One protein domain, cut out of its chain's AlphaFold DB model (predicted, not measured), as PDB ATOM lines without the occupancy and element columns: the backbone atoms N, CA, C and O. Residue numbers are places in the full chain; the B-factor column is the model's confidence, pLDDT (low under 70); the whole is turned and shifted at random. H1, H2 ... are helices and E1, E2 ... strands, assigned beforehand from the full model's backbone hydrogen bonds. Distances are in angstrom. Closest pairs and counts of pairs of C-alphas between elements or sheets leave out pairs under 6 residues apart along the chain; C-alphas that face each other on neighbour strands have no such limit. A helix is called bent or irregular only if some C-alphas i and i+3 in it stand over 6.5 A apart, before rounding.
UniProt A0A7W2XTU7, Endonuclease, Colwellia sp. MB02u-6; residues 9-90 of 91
ATOM      1  N   GLU A   9      91.234 105.960 130.182       85.38
ATOM      2  CA  GLU A   9      91.714 106.968 129.226       85.38
ATOM      3  C   GLU A   9      91.868 108.345 129.888       85.38
ATOM      4  O   GLU A   9      92.965 108.887 129.930       85.38
ATOM      5  N   VAL A  10      90.819 108.842 130.553       85.25
ATOM      6  CA  VAL A  10      90.848 110.112 131.304       85.25
ATOM      7  C   VAL A  10      91.951 110.114 132.369       85.25
ATOM      8  O   VAL A  10      92.629 111.119 132.564       85.25
ATOM      9  N   ASN A  11      92.168 108.991 133.058       86.94
ATOM     10  CA  ASN A  11      93.248 108.865 134.036       86.94
ATOM     11  C   ASN A  11      94.636 108.890 133.374       86.94
ATOM     12  O   ASN A  11      95.559 109.504 133.910       86.94
ATOM     13  N   ALA A  12      94.787 108.235 132.220       85.44
ATOM     14  CA  ALA A  12      96.027 108.252 131.455       85.44
ATOM     15  C   ALA A  12      96.358 109.666 130.949       85.44
ATOM     16  O   ALA A  12      97.500 110.103 131.095       85.44
ATOM     17  N   ASP A  13      95.361 110.396 130.444       86.31
ATOM     18  CA  ASP A  13      95.528 111.751 129.909       86.31
ATOM     19  C   ASP A  13      95.687 112.809 131.009       86.31
ATOM     20  O   ASP A  13      96.491 113.731 130.874       86.31
ATOM     21  N   SER A  14      95.004 112.645 132.149       82.75
ATOM     22  CA  SER A  14      95.199 113.491 133.334       82.75
ATOM     23  C   SER A  14      96.615 113.382 133.891       82.75
ATOM     24  O   SER A  14      97.178 114.392 134.317       82.75
ATOM     25  N   SER A  15      97.197 112.177 133.886       85.06
ATOM     26  CA  SER A  15      98.572 111.916 134.320       85.06
ATOM     27  C   SER A  15      98.927 112.664 135.623       85.06
ATOM     28  O   SER A  15      98.177 112.626 136.599       85.06
ATOM     29  N   ASN A  16     100.058 113.369 135.653       81.62
ATOM     30  CA  ASN A  16     100.448 114.310 136.703       81.62
ATOM     31  C   ASN A  16     100.279 115.782 136.276       81.62
ATOM     32  O   ASN A  16     100.974 116.660 136.801       81.62
ATOM     33  N   LEU A  17      99.406 116.050 135.304       82.75
ATOM     34  CA  LEU A  17      99.219 117.386 134.755       82.75
ATOM     35  C   LEU A  17      98.434 118.288 135.719       82.75
ATOM     36  O   LEU A  17      97.551 117.824 136.445       82.75
ATOM     37  N   PRO A  18      98.748 119.593 135.759       79.44
ATOM     38  CA  PRO A  18      97.974 120.552 136.527       79.44
ATOM     39  C   PRO A  18      96.573 120.742 135.939       79.44
ATOM     40  O   PRO A  18      96.394 120.803 134.720       79.44
ATOM     41  N   TYR A  19      95.601 120.931 136.832       81.69
ATOM     42  CA  TYR A  19      94.257 121.331 136.443       81.69
ATOM     43  C   TYR A  19      94.172 122.847 136.212       81.69
ATOM     44  O   TYR A  19      94.620 123.624 137.061       81.69
ATOM     45  N   SER A  20      93.575 123.256 135.094       80.25
ATOM     46  CA  SER A  20      93.294 124.651 134.726       80.25
ATOM     47  C   SER A  20      92.003 124.731 133.908       80.25
ATOM     48  O   SER A  20      91.503 123.712 133.448       80.25
ATOM     49  N   GLU A  21      91.463 125.934 133.735       80.44
ATOM     50  CA  GLU A  21      90.475 126.209 132.688       80.44
ATOM     51  C   GLU A  21      91.189 126.364 131.340       80.44
ATOM     52  O   GLU A  21      92.285 126.939 131.282       80.44
ATOM     53  N   ILE A  22      90.590 125.823 130.284       80.94
ATOM     54  CA  ILE A  22      91.113 125.771 128.927       80.94
ATOM     55  C   ILE A  22      90.053 126.386 127.998       80.94
ATOM     56  O   ILE A  22      89.072 125.766 127.592       80.94
ATOM     57  N   ILE A  23      90.236 127.663 127.657       76.06
ATOM     58  CA  ILE A  23      89.248 128.421 126.881       76.06
ATOM     59  C   ILE A  23      89.327 128.037 125.398       76.06
ATOM     60  O   ILE A  23      90.352 128.243 124.756       76.06
ATOM     61  N   GLY A  24      88.204 127.587 124.833       71.31
ATOM     62  CA  GLY A  24      88.033 127.443 123.383       71.31
ATOM     63  C   GLY A  24      88.591 126.155 122.771       71.31
ATOM     64  O   GLY A  24      88.619 126.049 121.546       71.31
ATOM     65  N   GLU A  25      89.002 125.182 123.586       67.25
ATOM     66  CA  GLU A  25      89.472 123.886 123.091       67.25
ATOM     67  C   GLU A  25      88.331 122.947 122.680       67.25
ATOM     68  O   GLU A  25      87.182 123.052 123.124       67.25
ATOM     69  N   ASN A  26      88.664 122.006 121.797       67.75
ATOM     70  CA  ASN A  26      87.705 121.033 121.295       67.75
ATOM     71  C   ASN A  26      87.407 119.964 122.359       67.75
ATOM     72  O   ASN A  26      88.319 119.366 122.932       67.75
ATOM     73  N   ARG A  27      86.124 119.661 122.582       70.75
ATOM     74  CA  ARG A  27      85.709 118.614 123.527       70.75
ATOM     75  C   ARG A  27      86.069 117.234 122.978       70.75
ATOM     76  O   ARG A  27      85.375 116.704 122.112       70.75
ATOM     77  N   ALA A  28      87.143 116.647 123.502       74.94
ATOM     78  CA  ALA A  28      87.660 115.361 123.034       74.94
ATOM     79  C   ALA A  28      86.872 114.143 123.564       74.94
ATOM     80  O   ALA A  28      86.889 113.091 122.935       74.94
ATOM     81  N   TYR A  29      86.130 114.289 124.668       82.38
ATOM     82  CA  TYR A  29      85.472 113.174 125.374       82.38
ATOM     83  C   TYR A  29      83.940 113.173 125.214       82.38
ATOM     84  O   TYR A  29      83.195 112.660 126.054       82.38
ATOM     85  N   GLY A  30      83.449 113.749 124.113       81.00
ATOM     86  CA  GLY A  30      82.031 113.758 123.758       81.00
ATOM     87  C   GLY A  30      81.165 114.485 124.791       81.00
ATOM     88  O   GLY A  30      81.248 115.702 124.932       81.00
ATOM     89  N   GLN A  31      80.297 113.738 125.483       78.38
ATOM     90  CA  GLN A  31      79.397 114.286 126.510       78.38
ATOM     91  C   GLN A  31      80.080 114.499 127.868       78.38
ATOM     92  O   GLN A  31      79.537 115.207 128.717       78.38
ATOM     93  N   TYR A  32      81.244 113.884 128.096       79.56
ATOM     94  CA  TYR A  32      81.991 114.077 129.331       79.56
ATOM     95  C   TYR A  32      82.801 115.372 129.236       79.56
ATOM     96  O   TYR A  32      83.610 115.541 128.327       79.56
ATOM     97  N   ASN A  33      82.559 116.297 130.167       80.81
ATOM     98  CA  ASN A  33      83.201 117.610 130.186       80.81
ATOM     99  C   ASN A  33      84.608 117.505 130.784       80.81
ATOM    100  O   ASN A  33      84.814 117.831 131.953       80.81
ATOM    101  N   PHE A  34      85.532 116.964 130.005       85.62
ATOM    102  CA  PHE A  34      86.951 116.907 130.316       85.62
ATOM    103  C   PHE A  34      87.717 117.313 129.068       85.62
ATOM    104  O   PHE A  34      87.395 116.879 127.957       85.62
ATOM    105  N   GLU A  35      88.724 118.149 129.259       85.94
ATOM    106  CA  GLU A  35      89.535 118.684 128.184       85.94
ATOM    107  C   GLU A  35      91.014 118.496 128.519       85.94
ATOM    108  O   GLU A  35      91.439 118.563 129.675       85.94
ATOM    109  N   TYR A  36      91.816 118.246 127.489       86.25
ATOM    110  CA  TYR A  36      93.252 118.060 127.621       86.25
ATOM    111  C   TYR A  36      93.975 118.904 126.579       86.25
ATOM    112  O   TYR A  36      93.840 118.684 125.377       86.25
ATOM    113  N   ASP A  37      94.784 119.844 127.062       83.25
ATOM    114  CA  ASP A  37      95.675 120.642 126.236       83.25
ATOM    115  C   ASP A  37      97.086 120.048 126.287       83.25
ATOM    116  O   ASP A  37      97.843 120.184 127.257       83.25
ATOM    117  N   LYS A  38      97.449 119.387 125.187       80.38
ATOM    118  CA  LYS A  38      98.764 118.770 124.997       80.38
ATOM    119  C   LYS A  38      99.893 119.795 124.845       80.38
ATOM    120  O   LYS A  38     101.043 119.469 125.148       80.38
ATOM    121  N   VAL A  39      99.591 121.001 124.366       83.12
ATOM    122  CA  VAL A  39     100.568 122.071 124.131       83.12
ATOM    123  C   VAL A  39     100.964 122.703 125.460       83.12
ATOM    124  O   VAL A  39     102.149 122.732 125.797       83.12
ATOM    125  N   ASN A  40      99.978 123.134 126.248       82.50
ATOM    126  CA  ASN A  40     100.203 123.766 127.550       82.50
ATOM    127  C   ASN A  40     100.381 122.758 128.696       82.50
ATOM    128  O   ASN A  40     100.785 123.144 129.796       82.50
ATOM    129  N   LYS A  41     100.163 121.462 128.428       85.19
ATOM    130  CA  LYS A  41     100.258 120.362 129.402       85.19
ATOM    131  C   LYS A  41      99.351 120.614 130.602       85.19
ATOM    132  O   LYS A  41      99.790 120.571 131.751       85.19
ATOM    133  N   THR A  42      98.092 120.904 130.315       82.75
ATOM    134  CA  THR A  42      97.051 121.205 131.301       82.75
ATOM    135  C   THR A  42      95.817 120.377 131.010       82.75
ATOM    136  O   THR A  42      95.536 120.052 129.858       82.75
ATOM    137  N   VAL A  43      95.067 120.064 132.059       86.31
ATOM    138  CA  VAL A  43      93.778 119.384 131.938       86.31
ATOM    139  C   VAL A  43      92.678 120.214 132.568       86.31
ATOM    140  O   VAL A  43      92.871 120.835 133.612       86.31
ATOM    141  N   GLU A  44      91.513 120.215 131.949       85.06
ATOM    142  CA  GLU A  44      90.307 120.810 132.494       85.06
ATOM    143  C   GLU A  44      89.362 119.696 132.924       85.06
ATOM    144  O   GLU A  44      89.161 118.692 132.244       85.06
ATOM    145  N   SER A  45      88.824 119.857 134.127       85.44
ATOM    146  CA  SER A  45      87.854 118.926 134.690       85.44
ATOM    147  C   SER A  45      86.445 119.485 134.569       85.44
ATOM    148  O   SER A  45      86.235 120.704 134.521       85.44
ATOM    149  N   GLY A  46      85.462 118.588 134.620       84.94
ATOM    150  CA  GLY A  46      84.054 118.958 134.636       84.94
ATOM    151  C   GLY A  46      83.727 119.884 135.800       84.94
ATOM    152  O   GLY A  46      84.192 119.673 136.922       84.94
ATOM    153  N   VAL A  47      82.900 120.900 135.544       83.69
ATOM    154  CA  VAL A  47      82.572 121.936 136.539       83.69
ATOM    155  C   VAL A  47      82.086 121.340 137.864       83.69
ATOM    156  O   VAL A  47      82.499 121.784 138.935       83.69
ATOM    157  N   SER A  48      81.298 120.265 137.797       84.25
ATOM    158  CA  SER A  48      80.737 119.571 138.960       84.25
ATOM    159  C   SER A  48      81.778 118.964 139.910       84.25
ATOM    160  O   SER A  48      81.515 118.890 141.108       84.25
ATOM    161  N   ILE A  49      82.957 118.560 139.419       83.56
ATOM    162  CA  ILE A  49      83.982 117.864 140.222       83.56
ATOM    163  C   ILE A  49      85.142 118.767 140.661       83.56
ATOM    164  O   ILE A  49      85.907 118.401 141.555       83.56
ATOM    165  N   ARG A  50      85.252 119.980 140.102       83.50
ATOM    166  CA  ARG A  50      86.302 120.964 140.443       83.50
ATOM    167  C   ARG A  50      86.388 121.236 141.942       83.50
ATOM    168  O   ARG A  50      87.477 121.332 142.508       83.50
ATOM    169  N   GLY A  51      85.234 121.323 142.603       79.81
ATOM    170  CA  GLY A  51      85.162 121.557 144.041       79.81
ATOM    171  C   GLY A  51      85.753 120.417 144.876       79.81
ATOM    172  O   GLY A  51      86.406 120.688 145.885       79.81
ATOM    173  N   ASP A  52      85.529 119.161 144.480       83.75
ATOM    174  CA  ASP A  52      86.103 117.993 145.159       83.75
ATOM    175  C   ASP A  52      87.617 117.940 144.964       83.75
ATOM    176  O   ASP A  52      88.355 117.827 145.945       83.75
ATOM    177  N   ILE A  53      88.081 118.137 143.726       82.19
ATOM    178  CA  ILE A  53      89.509 118.205 143.387       82.19
ATOM    179  C   ILE A  53      90.207 119.283 144.229       82.19
ATOM    180  O   ILE A  53      91.245 119.020 144.838       82.19
ATOM    181  N   ALA A  54      89.614 120.475 144.338       80.31
ATOM    182  CA  ALA A  54      90.171 121.571 145.128       80.31
ATOM    183  C   ALA A  54      90.280 121.225 146.623       80.31
ATOM    184  O   ALA A  54      91.326 121.452 147.235       80.31
ATOM    185  N   ARG A  55      89.229 120.644 147.223       83.12
ATOM    186  CA  ARG A  55      89.235 120.227 148.641       83.12
ATOM    187  C   ARG A  55      90.301 119.174 148.917       83.12
ATOM    188  O   ARG A  55      91.022 119.272 149.907       83.12
ATOM    189  N   ILE A  56      90.423 118.202 148.023       83.56
ATOM    190  CA  ILE A  56      91.436 117.150 148.079       83.56
ATOM    191  C   ILE A  56      92.845 117.746 148.024       83.56
ATOM    192  O   ILE A  56      93.685 117.420 148.862       83.56
ATOM    193  N   GLN A  57      93.113 118.635 147.064       80.06
ATOM    194  CA  GLN A  57      94.425 119.267 146.924       80.06
ATOM    195  C   GLN A  57      94.776 120.126 148.142       80.06
ATOM    196  O   GLN A  57      95.916 120.086 148.607       80.06
ATOM    197  N   LEU A  58      93.799 120.850 148.698       81.62
ATOM    198  CA  LEU A  58      93.963 121.605 149.941       81.62
ATOM    199  C   LEU A  58      94.289 120.688 151.123       81.62
ATOM    200  O   LEU A  58      95.238 120.964 151.853       81.62
ATOM    201  N   TYR A  59      93.565 119.580 151.277       84.31
ATOM    202  CA  TYR A  59      93.831 118.596 152.325       84.31
ATOM    203  C   TYR A  59      95.234 117.981 152.200       84.31
ATOM    204  O   TYR A  59      95.968 117.904 153.185       84.31
ATOM    205  N   LEU A  60      95.646 117.584 150.990       82.12
ATOM    206  CA  LEU A  60      96.975 117.013 150.746       82.12
ATOM    207  C   LEU A  60      98.092 118.025 151.015       82.12
ATOM    208  O   LEU A  60      99.118 117.665 151.593       82.12
ATOM    209  N   LYS A  61      97.886 119.290 150.637       82.44
ATOM    210  CA  LYS A  61      98.809 120.384 150.945       82.44
ATOM    211  C   LYS A  61      98.941 120.597 152.453       82.44
ATOM    212  O   LYS A  61     100.065 120.648 152.940       82.44
ATOM    213  N   ASP A  62      97.817 120.702 153.162       83.44
ATOM    214  CA  ASP A  62      97.774 120.939 154.612       83.44
ATOM    215  C   ASP A  62      98.457 119.811 155.392       83.44
ATOM    216  O   ASP A  62      99.306 120.059 156.244       83.44
ATOM    217  N   LYS A  63      98.133 118.554 155.070       86.31
ATOM    218  CA  LYS A  63      98.625 117.396 155.829       86.31
ATOM    219  C   LYS A  63     100.004 116.908 155.418       86.31
ATOM    220  O   LYS A  63     100.740 116.409 156.264       86.31
ATOM    221  N   TYR A  64     100.350 117.013 154.138       84.44
ATOM    222  CA  TYR A  64     101.516 116.320 153.584       84.44
ATOM    223  C   TYR A  64     102.392 117.199 152.689       84.44
ATOM    224  O   TYR A  64     103.397 116.711 152.178       84.44
ATOM    225  N   GLY A  65     102.066 118.483 152.500       81.44
ATOM    226  CA  GLY A  65     102.744 119.347 151.528       81.44
ATOM    227  C   GLY A  65     104.259 119.442 151.717       81.44
ATOM    228  O   GLY A  65     104.992 119.417 150.731       81.44
ATOM    229  N   GLN A  66     104.732 119.478 152.966       80.56
ATOM    230  CA  GLN A  66     106.167 119.505 153.279       80.56
ATOM    231  C   GLN A  66     106.855 118.166 152.985       80.56
ATOM    232  O   GLN A  66     107.938 118.144 152.410       80.56
ATOM    233  N   VAL A  67     106.209 117.052 153.338       86.00
ATOM    234  CA  VAL A  67     106.760 115.695 153.193       86.00
ATOM    235  C   VAL A  67     106.801 115.266 151.728       86.00
ATOM    236  O   VAL A  67     107.773 114.674 151.275       86.00
ATOM    237  N   LEU A  68     105.749 115.587 150.975       78.81
ATOM    238  CA  LEU A  68     105.613 115.239 149.560       78.81
ATOM    239  C   LEU A  68     106.290 116.251 148.626       78.81
ATOM    240  O   LEU A  68     106.231 116.088 147.410       78.81
ATOM    241  N   GLY A  69     106.899 117.311 149.170       76.25
ATOM    242  CA  GLY A  69     107.533 118.361 148.375       76.25
ATOM    243  C   GLY A  69     106.568 119.032 147.393       76.25
ATOM    244  O   GLY A  69     106.984 119.421 146.301       76.25
ATOM    245  N   LEU A  70     105.281 119.146 147.749       70.06
ATOM    246  CA  LEU A  70     104.265 119.735 146.877       70.06
ATOM    247  C   LEU A  70     104.554 121.229 146.691       70.06
ATOM    248  O   LEU A  70     104.235 122.061 147.542       70.06
ATOM    249  N   LYS A  71     105.162 121.575 145.555       61.53
ATOM    250  CA  LYS A  71     105.428 122.959 145.157       61.53
ATOM    251  C   LYS A  71     104.237 123.507 144.381       61.53
ATOM    252  O   LYS A  71     104.153 123.362 143.164       61.53
ATOM    253  N   PHE A  72     103.325 124.167 145.084       59.38
ATOM    254  CA  PHE A  72     102.319 125.011 144.446       59.38
ATOM    255  C   PHE A  72     103.000 126.331 144.059       59.38
ATOM    256  O   PHE A  72     103.454 127.060 144.940       59.38
ATOM    257  N   SER A  73     103.156 126.614 142.760       46.75
ATOM    258  CA  SER A  73     103.738 127.894 142.322       46.75
ATOM    259  C   SER A  73     102.784 129.044 142.671       46.75
ATOM    260  O   SER A  73     101.568 128.873 142.631       46.75
ATOM    261  N   ALA A  74     103.330 130.213 143.023       45.72
ATOM    262  CA  ALA A  74     102.539 131.403 143.348       45.72
ATOM    263  C   ALA A  74     101.661 131.868 142.165       45.72
ATOM    264  O   ALA A  74     100.539 132.324 142.381       45.72
ATOM    265  N   GLU A  75     102.141 131.667 140.932       41.44
ATOM    266  CA  GLU A  75     101.391 131.861 139.679       41.44
ATOM    267  C   GLU A  75     100.478 130.664 139.364       41.44
ATOM    268  O   GLU A  75      99.374 130.832 138.858       41.44
ATOM    269  N   LYS A  76     100.898 129.446 139.736       44.88
ATOM    270  CA  LYS A  76     100.150 128.185 139.587       44.88
ATOM    271  C   LYS A  76      99.393 127.805 140.854       44.88
ATOM    272  O   LYS A  76      99.368 126.634 141.252       44.88
ATOM    273  N   ASN A  77      98.743 128.772 141.491       46.53
ATOM    274  CA  ASN A  77      97.682 128.452 142.431       46.53
ATOM    275  C   ASN A  77      96.513 127.871 141.614       46.53
ATOM    276  O   ASN A  77      95.516 128.545 141.398       46.53
ATOM    277  N   ALA A  78      96.602 126.606 141.187       45.62
ATOM    278  CA  ALA A  78      95.445 125.816 140.747       45.62
ATOM    279  C   ALA A  78      94.358 125.797 141.844       45.62
ATOM    280  O   ALA A  78      93.163 125.722 141.572       45.62
ATOM    281  N   ILE A  79      94.791 126.011 143.094       48.03
ATOM    282  CA  ILE A  79      93.959 126.358 144.244       48.03
ATOM    283  C   ILE A  79      93.113 127.611 143.951       48.03
ATOM    284  O   ILE A  79      91.915 127.579 144.162       48.03
ATOM    285  N   ASN A  80      93.669 128.687 143.394       45.31
ATOM    286  CA  ASN A  80      92.903 129.888 143.035       45.31
ATOM    287  C   ASN A  80      92.067 129.731 141.764       45.31
ATOM    288  O   ASN A  80      91.100 130.477 141.626       45.31
ATOM    289  N   VAL A  81      92.406 128.793 140.871       51.62
ATOM    290  CA  VAL A  81      91.589 128.532 139.681       51.62
ATOM    291  C   VAL A  81      90.243 127.965 140.110       51.62
ATOM    292  O   VAL A  81      89.242 128.522 139.715       51.62
ATOM    293  N   PHE A  82      90.171 126.974 141.008       52.31
ATOM    294  CA  PHE A  82      88.876 126.375 141.389       52.31
ATOM    295  C   PHE A  82      88.271 126.869 142.708       52.31
ATOM    296  O   PHE A  82      87.057 126.781 142.888       52.31
ATOM    297  N   VAL A  83      89.067 127.421 143.635       47.12
ATOM    298  CA  VAL A  83      88.539 127.961 144.905       47.12
ATOM    299  C   VAL A  83      87.836 129.305 144.700       47.12
ATOM    300  O   VAL A  83      86.875 129.584 145.416       47.12
ATOM    301  N   LYS A  84      88.228 130.118 143.703       43.12
ATOM    302  CA  LYS A  84      87.530 131.386 143.417       43.12
ATOM    303  C   LYS A  84      86.095 131.188 142.921       43.12
ATOM    304  O   LYS A  84      85.238 131.984 143.286       43.12
ATOM    305  N   PHE A  85      85.801 130.124 142.171       42.31
ATOM    306  CA  PHE A  85      84.463 129.930 141.596       42.31
ATOM    307  C   PHE A  85      83.384 129.591 142.635       42.31
ATOM    308  O   PHE A  85      82.241 129.992 142.464       42.31
ATOM    309  N   LYS A  86      83.727 128.961 143.771       40.88
ATOM    310  CA  LYS A  86      82.718 128.645 144.801       40.88
ATOM    311  C   LYS A  86      82.328 129.844 145.680       40.88
ATOM    312  O   LYS A  86      81.288 129.800 146.322       40.88
ATOM    313  N   VAL A  87      83.140 130.902 145.730       36.84
ATOM    314  CA  VAL A  87      82.826 132.102 146.534       36.84
ATOM    315  C   VAL A  87      81.959 133.098 145.754       36.84
ATOM    316  O   VAL A  87      81.251 133.888 146.365       36.84
ATOM    317  N   VAL A  88      81.972 133.049 144.417       36.19
ATOM    318  CA  VAL A  88      81.251 134.014 143.566       36.19
ATOM    319  C   VAL A  88      79.840 133.536 143.186       36.19
ATOM    320  O   VAL A  88      78.992 134.362 142.884       36.19
ATOM    321  N   GLU A  89      79.538 132.238 143.282       34.22
ATOM    322  CA  GLU A  89      78.212 131.681 142.940       34.22
ATOM    323  C   GLU A  89      77.249 131.546 144.145       34.22
ATOM    324  O   GLU A  89      76.287 130.781 144.098       34.22
ATOM    325  N   THR A  90      77.492 132.235 145.265       33.88
ATOM    326  CA  THR A  90      76.590 132.200 146.445       33.88
ATOM    327  C   THR A  90      76.292 133.589 147.021       33.88
ATOM    328  O   THR A  90      76.213 133.756 148.238       33.88
TER     329      THR A  90
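Overview. This is residues 9 to 90 of the 91 residues of the protein "Endonuclease" of Colwellia sp. MB02u-6 (UniProt A0A7W2XTU7). A small two-stranded hairpin, E1 and E2, has the short helix H1 over one face and loop residues 20 to 22 passing over the other. From the hairpin the long helix H2 runs away, and H3 crosses it on one side. The printed part has 82 residues, with three named helices and two named strands in the order H1 E1 E2 H2 H3; the sheet order is E1 - E2, antiparallel, and the class is mostly helix. The whole is compact, with a radius of gyration of the C-alphas of 13.3 A and spans of 37 by 33 by 21 A.

Arrangement. Start at the hairpin of E1, residues 35 to 37, and E2, residues 42 to 44, antiparallel at 165 degrees. Here N 37 and O 42 are 2.9 A apart and N 44 and O 35 are 2.8 A apart, within hydrogen-bond range. Look next at H1, residues 9 to 14: its closest C-alphas to E2 are those of Ser 14 and Val 43, 6.2 A apart. H2, residues 47 to 64, touches H3, residues 78 to 88, with residues 50 to 58 alone; the closest C-alphas are those of Arg 50 and Phe 82, 6.1 A apart. They run opposite ways at a steep tilt of 56 degrees. H1 is apart from H2 and H3. Each O i to N i+4 pair is within hydrogen-bond range in H1, against 12 of 14 in H2 and 2 of 7 in H3, where 2 of 8 O i to N i+3 pairs are.

Along the chain. Find C-alpha 9 at (91.714, 106.968, 129.226), where H1 begins its 8.5 A. E1 covers 6.7 A and E2 6.9 A. H2 starts at C-alpha 47, (82.572, 121.936, 136.539), and runs 26.1 A; it is irregular, with C-alphas 48 and 51 7.0 A apart. H3 runs 16.6 A to C-alpha 88 at (81.251, 134.014, 143.566); it is neither bent nor irregular, but only just: C-alphas 81 and 84 are 6.2 A apart.

Size, cuts and confidence. The two farthest C-alphas, of Gly 30 and Gln 66, are 38.6 A apart. The printed part has no cut. The links H1 to E1, 20 residues, and H2 to H3, 13 residues, are long. Read the B-factor column for the model's confidence: pLDDT is under 70 at residues 25 to 26 and 71 to 90, and H3 has a mean of 44.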